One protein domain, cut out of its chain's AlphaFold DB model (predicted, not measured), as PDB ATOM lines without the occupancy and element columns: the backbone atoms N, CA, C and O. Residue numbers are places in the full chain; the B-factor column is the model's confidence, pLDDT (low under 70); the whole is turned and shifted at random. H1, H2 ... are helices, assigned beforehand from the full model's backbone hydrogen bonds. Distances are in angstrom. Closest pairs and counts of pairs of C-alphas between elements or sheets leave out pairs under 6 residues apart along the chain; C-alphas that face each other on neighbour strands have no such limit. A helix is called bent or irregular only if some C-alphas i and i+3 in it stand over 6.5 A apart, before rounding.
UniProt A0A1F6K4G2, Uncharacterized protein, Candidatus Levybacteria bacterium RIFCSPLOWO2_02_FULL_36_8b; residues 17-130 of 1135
ATOM      1  N   LYS A  17     149.147 143.564 144.138       49.66
ATOM      2  CA  LYS A  17     148.721 142.675 143.040       49.66
ATOM      3  C   LYS A  17     148.087 143.496 141.902       49.66
ATOM      4  O   LYS A  17     147.320 144.415 142.183       49.66
ATOM      5  N   PRO A  18     148.346 143.163 140.622       48.66
ATOM      6  CA  PRO A  18     147.791 143.910 139.496       48.66
ATOM      7  C   PRO A  18     146.255 143.905 139.510       48.66
ATOM      8  O   PRO A  18     145.632 142.876 139.776       48.66
ATOM      9  N   SER A  19     145.675 145.075 139.224       54.59
ATOM     10  CA  SER A  19     144.233 145.317 139.115       54.59
ATOM     11  C   SER A  19     143.551 144.352 138.132       54.59
ATOM     12  O   SER A  19     144.102 144.023 137.081       54.59
ATOM     13  N   VAL A  20     142.330 143.920 138.468       62.59
ATOM     14  CA  VAL A  20     141.457 143.114 137.590       62.59
ATOM     15  C   VAL A  20     140.886 143.948 136.434       62.59
ATOM     16  O   VAL A  20     140.488 143.398 135.407       62.59
ATOM     17  N   LEU A  21     140.896 145.281 136.549       71.44
ATOM     18  CA  LEU A  21     140.485 146.178 135.475       71.44
ATOM     19  C   LEU A  21     141.585 146.305 134.423       71.44
ATOM     20  O   LEU A  21     142.758 146.514 134.732       71.44
ATOM     21  N   SER A  22     141.198 146.232 133.147       76.69
ATOM     22  CA  SER A  22     142.144 146.489 132.065       76.69
ATOM     23  C   SER A  22     142.653 147.933 132.132       76.69
ATOM     24  O   SER A  22     141.912 148.855 132.479       76.69
ATOM     25  N   LYS A  23     143.909 148.142 131.723       74.69
ATOM     26  CA  LYS A  23     144.530 149.474 131.668       74.69
ATOM     27  C   LYS A  23     143.675 150.497 130.902       74.69
ATOM     28  O   LYS A  23     143.622 151.655 131.293       74.69
ATOM     29  N   GLY A  24     142.960 150.055 129.862       76.81
ATOM     30  CA  GLY A  24     142.055 150.908 129.087       76.81
ATOM     31  C   GLY A  24     140.848 151.417 129.883       76.81
ATOM     32  O   GLY A  24     140.473 152.571 129.716       76.81
ATOM     33  N   ILE A  25     140.291 150.605 130.791       79.94
ATOM     34  CA  ILE A  25     139.159 151.007 131.649       79.94
ATOM     35  C   ILE A  25     139.621 152.058 132.667       79.94
ATOM     36  O   ILE A  25     138.948 153.060 132.880       79.94
ATOM     37  N   ILE A  26     140.803 151.868 133.265       80.12
ATOM     38  CA  ILE A  26     141.379 152.827 134.221       80.12
ATOM     39  C   ILE A  26     141.712 154.153 133.526       80.12
ATOM     40  O   ILE A  26     141.409 155.219 134.052       80.12
ATOM     41  N   GLU A  27     142.285 154.109 132.320       79.38
ATOM     42  CA  GLU A  27     142.551 155.311 131.520       79.38
ATOM     43  C   GLU A  27     141.257 156.047 131.128       79.38
ATOM     44  O   GLU A  27     141.234 157.281 131.122       79.38
ATOM     45  N   GLU A  28     140.176 155.317 130.844       80.69
ATOM     46  CA  GLU A  28     138.858 155.895 130.577       80.69
ATOM     47  C   GLU A  28     138.279 156.582 131.822       80.69
ATOM     48  O   GLU A  28     137.898 157.749 131.736       80.69
ATOM     49  N   LEU A  29     138.309 155.914 132.980       81.31
ATOM     50  CA  LEU A  29     137.863 156.462 134.267       81.31
ATOM     51  C   LEU A  29     138.635 157.726 134.655       81.31
ATOM     52  O   LEU A  29     138.033 158.742 134.994       81.31
ATOM     53  N   VAL A  30     139.965 157.703 134.528       80.81
ATOM     54  CA  VAL A  30     140.833 158.864 134.782       80.81
ATOM     55  C   VAL A  30     140.537 160.007 133.817       80.81
ATOM     56  O   VAL A  30     140.708 161.161 134.188       80.81
ATOM     57  N   ARG A  31     140.089 159.729 132.587       76.38
ATOM     58  CA  ARG A  31     139.695 160.770 131.625       76.38
ATOM     59  C   ARG A  31     138.345 161.405 131.975       76.38
ATOM     60  O   ARG A  31     138.139 162.584 131.695       76.38
ATOM     61  N   THR A  32     137.426 160.626 132.539       72.88
ATOM     62  CA  THR A  32     136.074 161.075 132.905       72.88
ATOM     63  C   THR A  32     135.966 161.627 134.328       72.88
ATOM     64  O   THR A  32     134.978 162.287 134.626       72.88
ATOM     65  N   ASP A  33     136.965 161.397 135.188       72.62
ATOM     66  CA  ASP A  33     137.048 161.966 136.539       72.62
ATOM     67  C   ASP A  33     137.157 163.499 136.475       72.62
ATOM     68  O   ASP A  33     138.107 164.063 135.940       72.62
ATOM     69  N   TRP A  34     136.184 164.210 137.037       61.69
ATOM     70  CA  TRP A  34     136.199 165.673 137.066       61.69
ATOM     71  C   TRP A  34     137.394 166.244 137.855       61.69
ATOM     72  O   TRP A  34     137.924 167.296 137.493       61.69
ATOM     73  N   LEU A  35     137.884 165.544 138.888       57.75
ATOM     74  CA  LEU A  35     139.037 165.998 139.679       57.75
ATOM     75  C   LEU A  35     140.347 165.961 138.875       57.75
ATOM     76  O   LEU A  35     141.237 166.781 139.106       57.75
ATOM     77  N   THR A  36     140.475 165.055 137.902       63.38
ATOM     78  CA  THR A  36     141.664 164.959 137.034       63.38
ATOM     79  C   THR A  36     141.648 165.997 135.915       63.38
ATOM     80  O   THR A  36     142.707 166.340 135.392       63.38
ATOM     81  N   GLN A  37     140.473 166.542 135.579       56.31
ATOM     82  CA  GLN A  37     140.316 167.621 134.597       56.31
ATOM     83  C   GLN A  37     140.794 168.980 135.133       56.31
ATOM     84  O   GLN A  37     140.998 169.904 134.350       56.31
ATOM     85  N   LYS A  38     141.013 169.100 136.452       52.94
ATOM     86  CA  LYS A  38     141.485 170.327 137.112       52.94
ATOM     87  C   LYS A  38     143.009 170.441 137.250       52.94
ATOM     88  O   LYS A  38     143.503 171.559 137.361       52.94
ATOM     89  N   ASN A  39     143.753 169.327 137.310       54.66
ATOM     90  CA  ASN A  39     145.206 169.329 137.556       54.66
ATOM     91  C   ASN A  39     145.875 167.982 137.184       54.66
ATOM     92  O   ASN A  39     145.405 166.910 137.573       54.66
ATOM     93  N   ASP A  40     147.039 168.033 136.526       55.41
ATOM     94  CA  ASP A  40     147.880 166.869 136.191       55.41
ATOM     95  C   ASP A  40     148.431 166.108 137.417       55.41
ATOM     96  O   ASP A  40     148.804 164.934 137.309       55.41
ATOM     97  N   TYR A  41     148.482 166.747 138.592       58.28
ATOM     98  CA  TYR A  41     148.772 166.095 139.872       58.28
ATOM     99  C   TYR A  41     147.714 165.029 140.195       58.28
ATOM    100  O   TYR A  41     148.046 163.858 140.396       58.28
ATOM    101  N   TYR A  42     146.429 165.396 140.133       59.22
ATOM    102  CA  TYR A  42     145.324 164.472 140.395       59.22
ATOM    103  C   TYR A  42     145.224 163.384 139.333       59.22
ATOM    104  O   TYR A  42     144.879 162.256 139.656       59.22
ATOM    105  N   ARG A  43     145.608 163.674 138.086       65.25
ATOM    106  CA  ARG A  43     145.672 162.666 137.021       65.25
ATOM    107  C   ARG A  43     146.637 161.520 137.339       65.25
ATOM    108  O   ARG A  43     146.333 160.372 137.021       65.25
ATOM    109  N   ARG A  44     147.787 161.814 137.961       64.88
ATOM    110  CA  ARG A  44     148.775 160.797 138.367       64.88
ATOM    111  C   ARG A  44     148.337 160.011 139.602       64.88
ATOM    112  O   ARG A  44     148.587 158.812 139.652       64.88
ATOM    113  N   GLU A  45     147.650 160.649 140.548       66.62
ATOM    114  CA  GLU A  45     147.092 159.956 141.719       66.62
ATOM    115  C   GLU A  45     145.832 159.127 141.411       66.62
ATOM    116  O   GLU A  45     145.657 158.055 141.989       66.62
ATOM    117  N   SER A  46     144.955 159.574 140.504       69.94
ATOM    118  CA  SER A  46     143.680 158.892 140.225       69.94
ATOM    119  C   SER A  46     143.860 157.499 139.614       69.94
ATOM    120  O   SER A  46     143.025 156.635 139.858       69.94
ATOM    121  N   VAL A  47     144.949 157.238 138.874       71.88
ATOM    122  CA  VAL A  47     145.247 155.891 138.344       71.88
ATOM    123  C   VAL A  47     145.382 154.886 139.492       71.88
ATOM    124  O   VAL A  47     144.672 153.884 139.508       71.88
ATOM    125  N   GLY A  48     146.229 155.194 140.482       71.06
ATOM    126  CA  GLY A  48     146.442 154.323 141.641       71.06
ATOM    127  C   GLY A  48     145.185 154.167 142.501       71.06
ATOM    128  O   GLY A  48     144.907 153.079 142.986       71.06
ATOM    129  N   ARG A  49     144.368 155.220 142.623       75.19
ATOM    130  CA  ARG A  49     143.114 155.169 143.397       75.19
ATOM    131  C   ARG A  49     142.005 154.349 142.721       75.19
ATOM    132  O   ARG A  49     141.254 153.656 143.394       75.19
ATOM    133  N   TYR A  50     141.893 154.368 141.393       82.94
ATOM    134  CA  TYR A  50     140.941 153.484 140.705       82.94
ATOM    135  C   TYR A  50     141.396 152.016 140.707       82.94
ATOM    136  O   TYR A  50     140.560 151.110 140.697       82.94
ATOM    137  N   GLU A  51     142.706 151.766 140.766       77.75
ATOM    138  CA  GLU A  51     143.253 150.424 140.987       77.75
ATOM    139  C   GLU A  51     142.918 149.894 142.388       77.75
ATOM    140  O   GLU A  51     142.468 148.750 142.500       77.75
ATOM    141  N   THR A  52     143.041 150.721 143.434       77.25
ATOM    142  CA  THR A  52     142.650 150.339 144.803       77.25
ATOM    143  C   THR A  52     141.138 150.121 144.925       77.25
ATOM    144  O   THR A  52     140.720 149.182 145.597       77.25
ATOM    145  N   PHE A  53     140.302 150.887 144.212       84.06
ATOM    146  CA  PHE A  53     138.848 150.648 144.159       84.06
ATOM    147  C   PHE A  53     138.515 149.284 143.542       84.06
ATOM    148  O   PHE A  53     137.735 148.517 144.107       84.06
ATOM    149  N   GLY A  54     139.137 148.941 142.410       81.44
ATOM    150  CA  GLY A  54     138.960 147.628 141.784       81.44
ATOM    151  C   GLY A  54     139.412 146.476 142.684       81.44
ATOM    152  O   GLY A  54     138.771 145.428 142.720       81.44
ATOM    153  N   GLN A  55     140.484 146.673 143.453       77.44
ATOM    154  CA  GLN A  55     140.954 145.691 144.430       77.44
ATOM    155  C   GLN A  55     140.002 145.552 145.613       77.44
ATOM    156  O   GLN A  55     139.716 144.423 146.006       77.44
ATOM    157  N   PHE A  56     139.487 146.658 146.151       84.50
ATOM    158  CA  PHE A  56     138.506 146.648 147.233       84.50
ATOM    159  C   PHE A  56     137.260 145.844 146.838       84.50
ATOM    160  O   PHE A  56     136.877 144.914 147.548       84.50
ATOM    161  N   VAL A  57     136.712 146.104 145.644       84.19
ATOM    162  CA  VAL A  57     135.553 145.369 145.109       84.19
ATOM    163  C   VAL A  57     135.857 143.885 144.886       84.19
ATOM    164  O   VAL A  57     135.018 143.029 145.164       84.19
ATOM    165  N   GLU A  58     137.048 143.555 144.382       79.44
ATOM    166  CA  GLU A  58     137.383 142.175 144.025       79.44
ATOM    167  C   GLU A  58     137.729 141.297 145.231       79.44
ATOM    168  O   GLU A  58     137.337 140.126 145.276       79.44
ATOM    169  N   SER A  59     138.495 141.850 146.171       70.00
ATOM    170  CA  SER A  59     139.049 141.131 147.320       70.00
ATOM    171  C   SER A  59     138.143 141.148 148.547       70.00
ATOM    172  O   SER A  59     138.322 140.302 149.421       70.00
ATOM    173  N   GLY A  60     137.190 142.087 148.618       65.00
ATOM    174  CA  GLY A  60     136.447 142.354 149.850       65.00
ATOM    175  C   GLY A  60     137.374 142.769 150.995       65.00
ATOM    176  O   GLY A  60     137.156 142.337 152.124       65.00
ATOM    177  N   ALA A  61     138.451 143.499 150.673       60.06
ATOM    178  CA  ALA A  61     139.481 143.927 151.616       60.06
ATOM    179  C   ALA A  61     138.900 144.685 152.818       60.06
ATOM    180  O   ALA A  61     137.835 145.296 152.730       60.06
ATOM    181  N   ASP A  62     139.642 144.644 153.925       65.19
ATOM    182  CA  ASP A  62     139.311 145.334 155.169       65.19
ATOM    183  C   ASP A  62     139.103 146.839 154.922       65.19
ATOM    184  O   ASP A  62     139.971 147.517 154.358       65.19
ATOM    185  N   LEU A  63     137.928 147.335 155.315       71.38
ATOM    186  CA  LEU A  63     137.510 148.725 155.149       71.38
ATOM    187  C   LEU A  63     138.509 149.685 155.808       71.38
ATOM    188  O   LEU A  63     138.830 150.716 155.220       71.38
ATOM    189  N   ASP A  64     139.072 149.315 156.960       65.31
ATOM    190  CA  ASP A  64     140.025 150.157 157.687       65.31
ATOM    191  C   ASP A  64     141.330 150.333 156.903       65.31
ATOM    192  O   ASP A  64     141.897 151.426 156.850       65.31
ATOM    193  N   ILE A  65     141.788 149.276 156.227       67.25
ATOM    194  CA  ILE A  65     142.983 149.319 155.371       67.25
ATOM    195  C   ILE A  65     142.712 150.181 154.131       67.25
ATOM    196  O   ILE A  65     143.553 150.984 153.730       67.25
ATOM    197  N   PHE A  66     141.520 150.064 153.543       73.75
ATOM    198  CA  PHE A  66     141.131 150.857 152.378       73.75
ATOM    199  C   PHE A  66     141.019 152.360 152.689       73.75
ATOM    200  O   PHE A  66     141.461 153.192 151.889       73.75
ATOM    201  N   LEU A  67     140.466 152.710 153.855       70.06
ATOM    202  CA  LEU A  67     140.312 154.095 154.310       70.06
ATOM    203  C   LEU A  67     141.639 154.728 154.767       70.06
ATOM    204  O   LEU A  67     141.801 155.940 154.641       70.06
ATOM    205  N   GLN A  68     142.631 153.942 155.206       67.19
ATOM    206  CA  GLN A  68     143.990 154.449 155.468       67.19
ATOM    207  C   GLN A  68     144.677 154.995 154.207       67.19
ATOM    208  O   GLN A  68     145.476 155.928 154.289       67.19
ATOM    209  N   GLU A  69     144.356 154.440 153.037       61.72
ATOM    210  CA  GLU A  69     144.921 154.858 151.749       61.72
ATOM    211  C   GLU A  69     144.032 155.878 151.006       61.72
ATOM    212  O   GLU A  69     144.476 156.518 150.046       61.72
ATOM    213  N   ASN A  70     142.782 156.076 151.447       63.72
ATOM    214  CA  ASN A  70     141.793 156.929 150.786       63.72
ATOM    215  C   ASN A  70     141.014 157.788 151.794       63.72
ATOM    216  O   ASN A  70     140.116 157.307 152.475       63.72
ATOM    217  N   SER A  71     141.299 159.094 151.827       60.81
ATOM    218  CA  SER A  71     140.528 160.063 152.616       60.81
ATOM    219  C   SER A  71     139.059 160.112 152.172       60.81
ATOM    220  O   SER A  71     138.795 160.322 150.982       60.81
ATOM    221  N   LEU A  72     138.124 160.020 153.122       60.56
ATOM    222  CA  LEU A  72     136.675 159.980 152.872       60.56
ATOM    223  C   LEU A  72     136.141 161.188 152.077       60.56
ATOM    224  O   LEU A  72     135.319 161.009 151.186       60.56
ATOM    225  N   HIS A  73     136.694 162.386 152.290       55.88
ATOM    226  CA  HIS A  73     136.232 163.639 151.666       55.88
ATOM    227  C   HIS A  73     136.303 163.677 150.119       55.88
ATOM    228  O   HIS A  73     135.644 164.491 149.484       55.88
ATOM    229  N   TYR A  74     137.096 162.804 149.481       61.34
ATOM    230  CA  TYR A  74     137.194 162.707 148.009       61.34
ATOM    231  C   TYR A  74     136.730 161.350 147.463       61.34
ATOM    232  O   TYR A  74     136.924 161.042 146.282       61.34
ATOM    233  N   LEU A  75     136.174 160.510 148.335       73.50
ATOM    234  CA  LEU A  75     135.863 159.116 148.053       73.50
ATOM    235  C   LEU A  75     134.515 158.980 147.334       73.50
ATOM    236  O   LEU A  75     134.439 158.248 146.352       73.50
ATOM    237  N   SER A  76     133.495 159.727 147.758       76.19
ATOM    238  CA  SER A  76     132.102 159.672 147.275       76.19
ATOM    239  C   SER A  76     131.959 159.926 145.768       76.19
ATOM    240  O   SER A  76     131.479 159.067 145.029       76.19
ATOM    241  N   GLN A  77     132.460 161.061 145.275       75.44
ATOM    242  CA  GLN A  77     132.344 161.460 143.865       75.44
ATOM    243  C   GLN A  77     133.150 160.545 142.938       75.44
ATOM    244  O   GLN A  77     132.697 160.152 141.859       75.44
ATOM    245  N   ARG A  78     134.362 160.159 143.359       79.19
ATOM    246  CA  ARG A  78     135.178 159.203 142.599       79.19
ATOM    247  C   ARG A  78     134.541 157.825 142.585       79.19
ATOM    248  O   ARG A  78     134.603 157.159 141.551       79.19
ATOM    249  N   TRP A  79     133.928 157.411 143.693       85.81
ATOM    250  CA  TRP A  79     133.198 156.155 143.788       85.81
ATOM    251  C   TRP A  79     131.968 156.157 142.887       85.81
ATOM    252  O   TRP A  79     131.780 155.193 142.156       85.81
ATOM    253  N   ALA A  80     131.183 157.236 142.845       82.56
ATOM    254  CA  ALA A  80     130.061 157.368 141.915       82.56
ATOM    255  C   ALA A  80     130.510 157.285 140.449       82.56
ATOM    256  O   ALA A  80     129.915 156.551 139.657       82.56
ATOM    257  N   ASN A  81     131.606 157.956 140.081       82.62
ATOM    258  CA  ASN A  81     132.182 157.856 138.735       82.62
ATOM    259  C   ASN A  81     132.667 156.432 138.414       82.62
ATOM    260  O   ASN A  81     132.459 155.929 137.310       82.62
ATOM    261  N   PHE A  82     133.287 155.764 139.386       86.62
ATOM    262  CA  PHE A  82     133.751 154.387 139.258       86.62
ATOM    263  C   PHE A  82     132.586 153.402 139.112       86.62
ATOM    264  O   PHE A  82     132.541 152.620 138.166       86.62
ATOM    265  N   SER A  83     131.616 153.465 140.023       84.81
ATOM    266  CA  SER A  83     130.519 152.509 140.143       84.81
ATOM    267  C   SER A  83     129.441 152.691 139.072       84.81
ATOM    268  O   SER A  83     128.702 151.750 138.777       84.81
ATOM    269  N   SER A  84     129.331 153.877 138.466       80.94
ATOM    270  CA  SER A  84     128.403 154.154 137.361       80.94
ATOM    271  C   SER A  84     128.955 153.778 135.983       80.94
ATOM    272  O   SER A  84     128.176 153.672 135.032       80.94
ATOM    273  N   ASN A  85     130.263 153.525 135.856       85.50
ATOM    274  CA  ASN A  85     130.873 153.173 134.578       85.50
ATOM    275  C   ASN A  85     130.343 151.808 134.067       85.50
ATOM    276  O   ASN A  85     130.448 150.803 134.779       85.50
ATOM    277  N   PRO A  86     129.808 151.726 132.828       81.75
ATOM    278  CA  PRO A  86     129.223 150.493 132.294       81.75
ATOM    279  C   PRO A  86     130.185 149.300 132.262       81.75
ATOM    280  O   PRO A  86     129.770 148.182 132.551       81.75
ATOM    281  N   GLN A  87     131.464 149.535 131.957       81.25
ATOM    282  CA  GLN A  87     132.487 148.489 131.878       81.25
ATOM    283  C   GLN A  87     132.890 147.997 133.275       81.25
ATOM    284  O   GLN A  87     133.145 146.811 133.458       81.25
ATOM    285  N   VAL A  88     132.910 148.888 134.274       84.62
ATOM    286  CA  VAL A  88     133.144 148.520 135.683       84.62
ATOM    287  C   VAL A  88     131.975 147.691 136.219       84.62
ATOM    288  O   VAL A  88     132.194 146.661 136.856       84.62
ATOM    289  N   ARG A  89     130.731 148.082 135.908       82.94
ATOM    290  CA  ARG A  89     129.531 147.307 136.264       82.94
ATOM    291  C   ARG A  89     129.505 145.932 135.607       82.94
ATOM    292  O   ARG A  89     129.174 144.956 136.274       82.94
ATOM    293  N   GLU A  90     129.868 145.847 134.329       82.81
ATOM    294  CA  GLU A  90     129.993 144.575 133.610       82.81
ATOM    295  C   GLU A  90     131.094 143.686 134.212       82.81
ATOM    296  O   GLU A  90     130.909 142.476 134.327       82.81
ATOM    297  N   ALA A  91     132.210 144.282 134.648       81.19
ATOM    298  CA  ALA A  91     133.342 143.557 135.219       81.19
ATOM    299  C   ALA A  91     133.077 142.999 136.628       81.19
ATOM    300  O   ALA A  91     133.486 141.876 136.918       81.19
ATOM    301  N   PHE A  92     132.413 143.761 137.504       84.25
ATOM    302  CA  PHE A  92     132.281 143.402 138.923       84.25
ATOM    303  C   PHE A  92     130.884 142.936 139.355       84.25
ATOM    304  O   PHE A  92     130.771 142.236 140.365       84.25
ATOM    305  N   GLY A  93     129.825 143.277 138.613       82.31
ATOM    306  CA  GLY A  93     128.456 142.832 138.899       82.31
ATOM    307  C   GLY A  93     128.023 143.064 140.355       82.31
ATOM    308  O   GLY A  93     128.230 144.139 140.910       82.31
ATOM    309  N   GLU A  94     127.456 142.036 140.996       80.06
ATOM    310  CA  GLU A  94     126.930 142.101 142.375       80.06
ATOM    311  C   GLU A  94     127.989 142.446 143.441       80.06
ATOM    312  O   GLU A  94     127.645 142.966 144.504       80.06
ATOM    313  N   LYS A  95     129.284 142.208 143.178       83.50
ATOM    314  CA  LYS A  95     130.353 142.593 144.118       83.50
ATOM    315  C   LYS A  95     130.437 144.111 144.287       83.50
ATOM    316  O   LYS A  95     130.742 144.591 145.377       83.50
ATOM    317  N   LEU A  96     130.147 144.857 143.221       85.25
ATOM    318  CA  LEU A  96     130.157 146.317 143.224       85.25
ATOM    319  C   LEU A  96     129.024 146.881 144.090       85.25
ATOM    320  O   LEU A  96     129.254 147.821 144.846       85.25
ATOM    321  N   ASP A  97     127.836 146.267 144.035       82.00
ATOM    322  CA  ASP A  97     126.690 146.643 144.872       82.00
ATOM    323  C   ASP A  97     127.011 146.447 146.362       82.00
ATOM    324  O   ASP A  97     126.738 147.325 147.179       82.00
ATOM    325  N   LYS A  98     127.658 145.327 146.710       83.06
ATOM    326  CA  LYS A  98     128.076 145.039 148.088       83.06
ATOM    327  C   LYS A  98     129.151 146.010 148.591       83.06
ATOM    328  O   LYS A  98     129.113 146.425 149.743       83.06
ATOM    329  N   ALA A  99     130.094 146.396 147.735       85.38
ATOM    330  CA  ALA A  99     131.113 147.384 148.078       85.38
ATOM    331  C   ALA A  99     130.524 148.800 148.246       85.38
ATOM    332  O   ALA A  99     130.921 149.529 149.153       85.38
ATOM    333  N   GLU A 100     129.540 149.171 147.414       86.31
ATOM    334  CA  GLU A 100     128.809 150.443 147.524       86.31
ATOM    335  C   GLU A 100     128.017 150.525 148.838       86.31
ATOM    336  O   GLU A 100     127.960 151.589 149.449       86.31
ATOM    337  N   GLU A 101     127.449 149.407 149.302       84.38
ATOM    338  CA  GLU A 101     126.778 149.316 150.605       84.38
ATOM    339  C   GLU A 101     127.747 149.548 151.776       84.38
ATOM    340  O   GLU A 101     127.456 150.353 152.659       84.38
ATOM    341  N   VAL A 102     128.914 148.894 151.761       83.06
ATOM    342  CA  VAL A 102     129.936 149.028 152.816       83.06
ATOM    343  C   VAL A 102     130.477 150.459 152.891       83.06
ATOM    344  O   VAL A 102     130.538 151.039 153.972       83.06
ATOM    345  N   LEU A 103     130.821 151.062 151.750       82.94
ATOM    346  CA  LEU A 103     131.343 152.433 151.714       82.94
ATOM    347  C   LEU A 103     130.278 153.474 152.050       82.94
ATOM    348  O   LEU A 103     130.560 154.423 152.778       82.94
ATOM    349  N   GLY A 104     129.053 153.284 151.559       81.94
ATOM    350  CA  GLY A 104     127.936 154.160 151.890       81.94
ATOM    351  C   GLY A 104     127.631 154.158 153.387       81.94
ATOM    352  O   GLY A 104     127.340 155.215 153.941       81.94
ATOM    353  N   ARG A 105     127.765 153.004 154.057       77.69
ATOM    354  CA  ARG A 105     127.635 152.897 155.517       77.69
ATOM    355  C   ARG A 105     128.770 153.618 156.255       77.69
ATOM    356  O   ARG A 105     128.489 154.356 157.186       77.69
ATOM    357  N   ALA A 106     130.014 153.500 155.794       78.06
ATOM    358  CA  ALA A 106     131.151 154.203 156.397       78.06
ATOM    359  C   ALA A 106     131.036 155.740 156.285       78.06
ATOM    360  O   ALA A 106     131.265 156.468 157.248       78.06
ATOM    361  N   VAL A 107     130.632 156.245 155.110       76.56
ATOM    362  CA  VAL A 107     130.366 157.683 154.898       76.56
ATOM    363  C   VAL A 107     129.190 158.142 155.757       76.56
ATOM    364  O   VAL A 107     129.217 159.227 156.339       76.56
ATOM    365  N   PHE A 108     128.170 157.298 155.876       75.38
ATOM    366  CA  PHE A 108     127.040 157.553 156.750       75.38
ATOM    367  C   PHE A 108     127.457 157.659 158.231       75.38
ATOM    368  O   PHE A 108     127.088 158.625 158.899       75.38
ATOM    369  N   GLU A 109     128.272 156.735 158.735       72.94
ATOM    370  CA  GLU A 109     128.812 156.755 160.103       72.94
ATOM    371  C   GLU A 109     129.672 158.002 160.359       72.94
ATOM    372  O   GLU A 109     129.535 158.643 161.400       72.94
ATOM    373  N   GLN A 110     130.477 158.427 159.380       68.88
ATOM    374  CA  GLN A 110     131.219 159.687 159.472       68.88
ATOM    375  C   GLN A 110     130.288 160.907 159.520       68.88
ATOM    376  O   GLN A 110     130.550 161.841 160.275       68.88
ATOM    377  N   SER A 111     129.165 160.891 158.791       63.38
ATOM    378  CA  SER A 111     128.147 161.953 158.884       63.38
ATOM    379  C   SER A 111     127.487 162.051 160.260       63.38
ATOM    380  O   SER A 111     126.800 163.033 160.548       63.38
ATOM    381  N   CYS A 112     127.726 161.057 161.120       58.28
ATOM    382  CA  CYS A 112     127.248 160.997 162.490       58.28
ATOM    383  C   CYS A 112     128.302 161.424 163.544       58.28
ATOM    384  O   CYS A 112     127.956 161.419 164.729       58.28
ATOM    385  N   SER A 113     129.537 161.808 163.167       57.28
ATOM    386  CA  SER A 113     130.624 162.227 164.089       57.28
ATOM    387  C   SER A 113     130.366 163.587 164.775       57.28
ATOM    388  O   SER A 113     129.456 164.303 164.384       57.28
ATOM    389  N   GLU A 114     131.117 163.968 165.819       40.94
ATOM    390  CA  GLU A 114     130.816 165.148 166.669       40.94
ATOM    391  C   GLU A 114     131.141 166.532 166.052       40.94
ATOM    392  O   GLU A 114     130.639 167.550 166.534       40.94
ATOM    393  N   SER A 115     131.929 166.614 164.973       48.81
ATOM    394  CA  SER A 115     132.313 167.879 164.317       48.81
ATOM    395  C   SER A 115     131.273 168.338 163.277       48.81
ATOM    396  O   SER A 115     130.967 167.649 162.307       48.81
ATOM    397  N   THR A 116     130.736 169.555 163.434       51.19
ATOM    398  CA  THR A 116     129.665 170.100 162.563       51.19
ATOM    399  C   THR A 116     130.064 170.297 161.093       51.19
ATOM    400  O   THR A 116     129.192 170.268 160.221       51.19
ATOM    401  N   GLU A 117     131.352 170.480 160.786       51.12
ATOM    402  CA  GLU A 117     131.842 170.560 159.400       51.12
ATOM    403  C   GLU A 117     131.867 169.184 158.722       51.12
ATOM    404  O   GLU A 117     131.292 169.037 157.640       51.12
ATOM    405  N   ASP A 118     132.432 168.161 159.370       52.47
ATOM    406  CA  ASP A 118     132.503 166.805 158.806       52.47
ATOM    407  C   ASP A 118     131.108 166.198 158.614       52.47
ATOM    408  O   ASP A 118     130.854 165.548 157.600       52.47
ATOM    409  N   GLN A 119     130.164 166.496 159.515       59.62
ATOM    410  CA  GLN A 119     128.761 166.093 159.380       59.62
ATOM    411  C   GLN A 119     128.102 166.620 158.095       59.62
ATOM    412  O   GLN A 119     127.316 165.911 157.462       59.62
ATOM    413  N   ASN A 120     128.378 167.870 157.706       62.47
ATOM    414  CA  ASN A 120     127.755 168.488 156.532       62.47
ATOM    415  C   ASN A 120     128.379 167.992 155.223       62.47
ATOM    416  O   ASN A 120     127.652 167.747 154.253       62.47
ATOM    417  N   TYR A 121     129.701 167.796 155.202       64.69
ATOM    418  CA  TYR A 121     130.382 167.201 154.053       64.69
ATOM    419  C   TYR A 121     129.971 165.744 153.859       64.69
ATOM    420  O   TYR A 121     129.499 165.396 152.781       64.69
ATOM    421  N   ALA A 122     130.007 164.930 154.915       64.06
ATOM    422  CA  ALA A 122     129.631 163.526 154.827       64.06
ATOM    423  C   ALA A 122     128.139 163.335 154.481       64.06
ATOM    424  O   ALA A 122     127.808 162.473 153.672       64.06
ATOM    425  N   TYR A 123     127.229 164.185 154.985       71.31
ATOM    426  CA  TYR A 123     125.821 164.173 154.552       71.31
ATOM    427  C   TYR A 123     125.667 164.496 153.056       71.31
ATOM    428  O   TYR A 123     124.817 163.917 152.379       71.31
ATOM    429  N   THR A 124     126.490 165.403 152.524       72.56
ATOM    430  CA  THR A 124     126.513 165.722 151.087       72.56
ATOM    431  C   THR A 124     127.127 164.582 150.269       72.56
ATOM    432  O   THR A 124     126.644 164.255 149.188       72.56
ATOM    433  N   ASP A 125     128.129 163.898 150.810       77.50
ATOM    434  CA  ASP A 125     128.780 162.754 150.177       77.50
ATOM    435  C   ASP A 125     127.867 161.529 150.067       77.50
ATOM    436  O   ASP A 125     127.963 160.763 149.105       77.50
ATOM    437  N   MET A 126     126.913 161.370 150.988       76.88
ATOM    438  CA  MET A 126     125.889 160.327 150.894       76.88
ATOM    439  C   MET A 126     125.047 160.416 149.617       76.88
ATOM    440  O   MET A 126     124.502 159.399 149.176       76.88
ATOM    441  N   PHE A 127     124.935 161.599 148.998       80.06
ATOM    442  CA  PHE A 127     124.138 161.759 147.782       80.06
ATOM    443  C   PHE A 127     124.662 160.913 146.624       80.06
ATOM    444  O   PHE A 127     123.875 160.539 145.748       80.06
ATOM    445  N   GLU A 128     125.956 160.609 146.637       84.50
ATOM    446  CA  GLU A 128     126.661 159.900 145.575       84.50
ATOM    447  C   GLU A 128     126.418 158.384 145.609       84.50
ATOM    448  O   GLU A 128     126.599 157.703 144.599       84.50
ATOM    449  N   PHE A 129     125.932 157.839 146.731       86.06
ATOM    450  CA  PHE A 129     125.679 156.406 146.874       86.06
ATOM    451  C   PHE A 129     124.204 156.071 146.609       86.06
ATOM    452  O   PHE A 129     123.306 156.410 147.386       86.06
ATOM    453  N   LYS A 130     123.929 155.375 145.499       85.19
ATOM    454  CA  LYS A 130     122.561 155.107 145.002       85.19
ATOM    455  C   LYS A 130     122.141 153.658 145.213       85.19
ATOM    456  O   LYS A 130     121.571 153.034 144.313       85.19
TER     457      LYS A 130
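AT A GLANCE: This is residues 17 to 130 of the 1135 residues of an uncharacterized protein of Candidatus Levybacteria bacterium RIFCSPLOWO2_02_FULL_36_8b (UniProt A0A1F6K4G2). Three helices, H4, H6 and H7, run side by side as a small up-and-down bundle, and the longest helix, H2, crosses the end of it where H4 ends and H6 begins. H1 packs on H2 at a slant, the short helix H5 sits near that same end, between H4 and H6 along the chain, the short helix H3 lies near H2 and H6 and is joined to H4 by a tight link, and the hairpin of H6 and H7 reaches away from the end where H4 ends and H6 begins. The printed part has 114 residues with seven named helices, H1 to H7 in order, and no named strand, and its class is all helix. It is compact, with a radius of gyration of the C-alphas of 13.7 A and spans of 41 by 32 by 24 A.

HOW THE PARTS SIT: H1, residues 23 to 32, touches residues 43 to 51 of H2, residues 40 to 59, at a steep tilt of 56 degrees, opposite ways; the closest C-alphas, of Val 30 and Ser 46, are 6.1 A apart. H3, residues 63 to 69, is close to H2 but not clearly touching, with the C-alphas of Phe 56 and Phe 66 closest at 7.1 A. H4, residues 72 to 84, only just touches H2, with 3 pairs of C-alphas within 8 A, the closest those of Tyr 50 and Phe 82 at 7.4 A. H5, residues 86 to 92, is close to H4 but not clearly touching, with the C-alphas of Ser 83 and Arg 89 closest at 6.6 A. H6, residues 94 to 110, touches H2 through residues 95 to 99, the closest C-alphas being those of Val 57 and Ala 99 at 5.7 A. H6 and H7, residues 116 to 128, form a helical hairpin at a shallow tilt of 18 degrees, with the C-alphas of Val 107 and Ala 122 closest at 5.9 A. H7 touches H4, the same way at 5 degrees, with the C-alphas of Ser 76 and Asp 125 closest at 5.4 A. H1 and H7 are apart. Every O i to N i+4 pair is within hydrogen-bond range in H1, H5 and H6, against 14 of 16 in H2, 2 of 3 in H3, and 6 of 9 in both H4 and H7.

IN THESE COORDINATES: H1 begins at C-alpha 23, (144.530, 149.474, 131.668), and H7 ends at C-alpha 128, (126.661, 159.900, 145.575). From first to last C-alpha H2 measures 29.4 A, H6 24.9 A and H7 20.0 A. H4 is irregular, with C-alphas 73 and 76 7.2 A apart.

THE WHOLE: The C-alphas farthest apart, of Gly 24 and Glu 114, are 41.7 A apart. The printed part has no cut and no long link. Mean pLDDT of the printed part is 72.1, with residues 34 to 46 and 110 to 122 among those under 70.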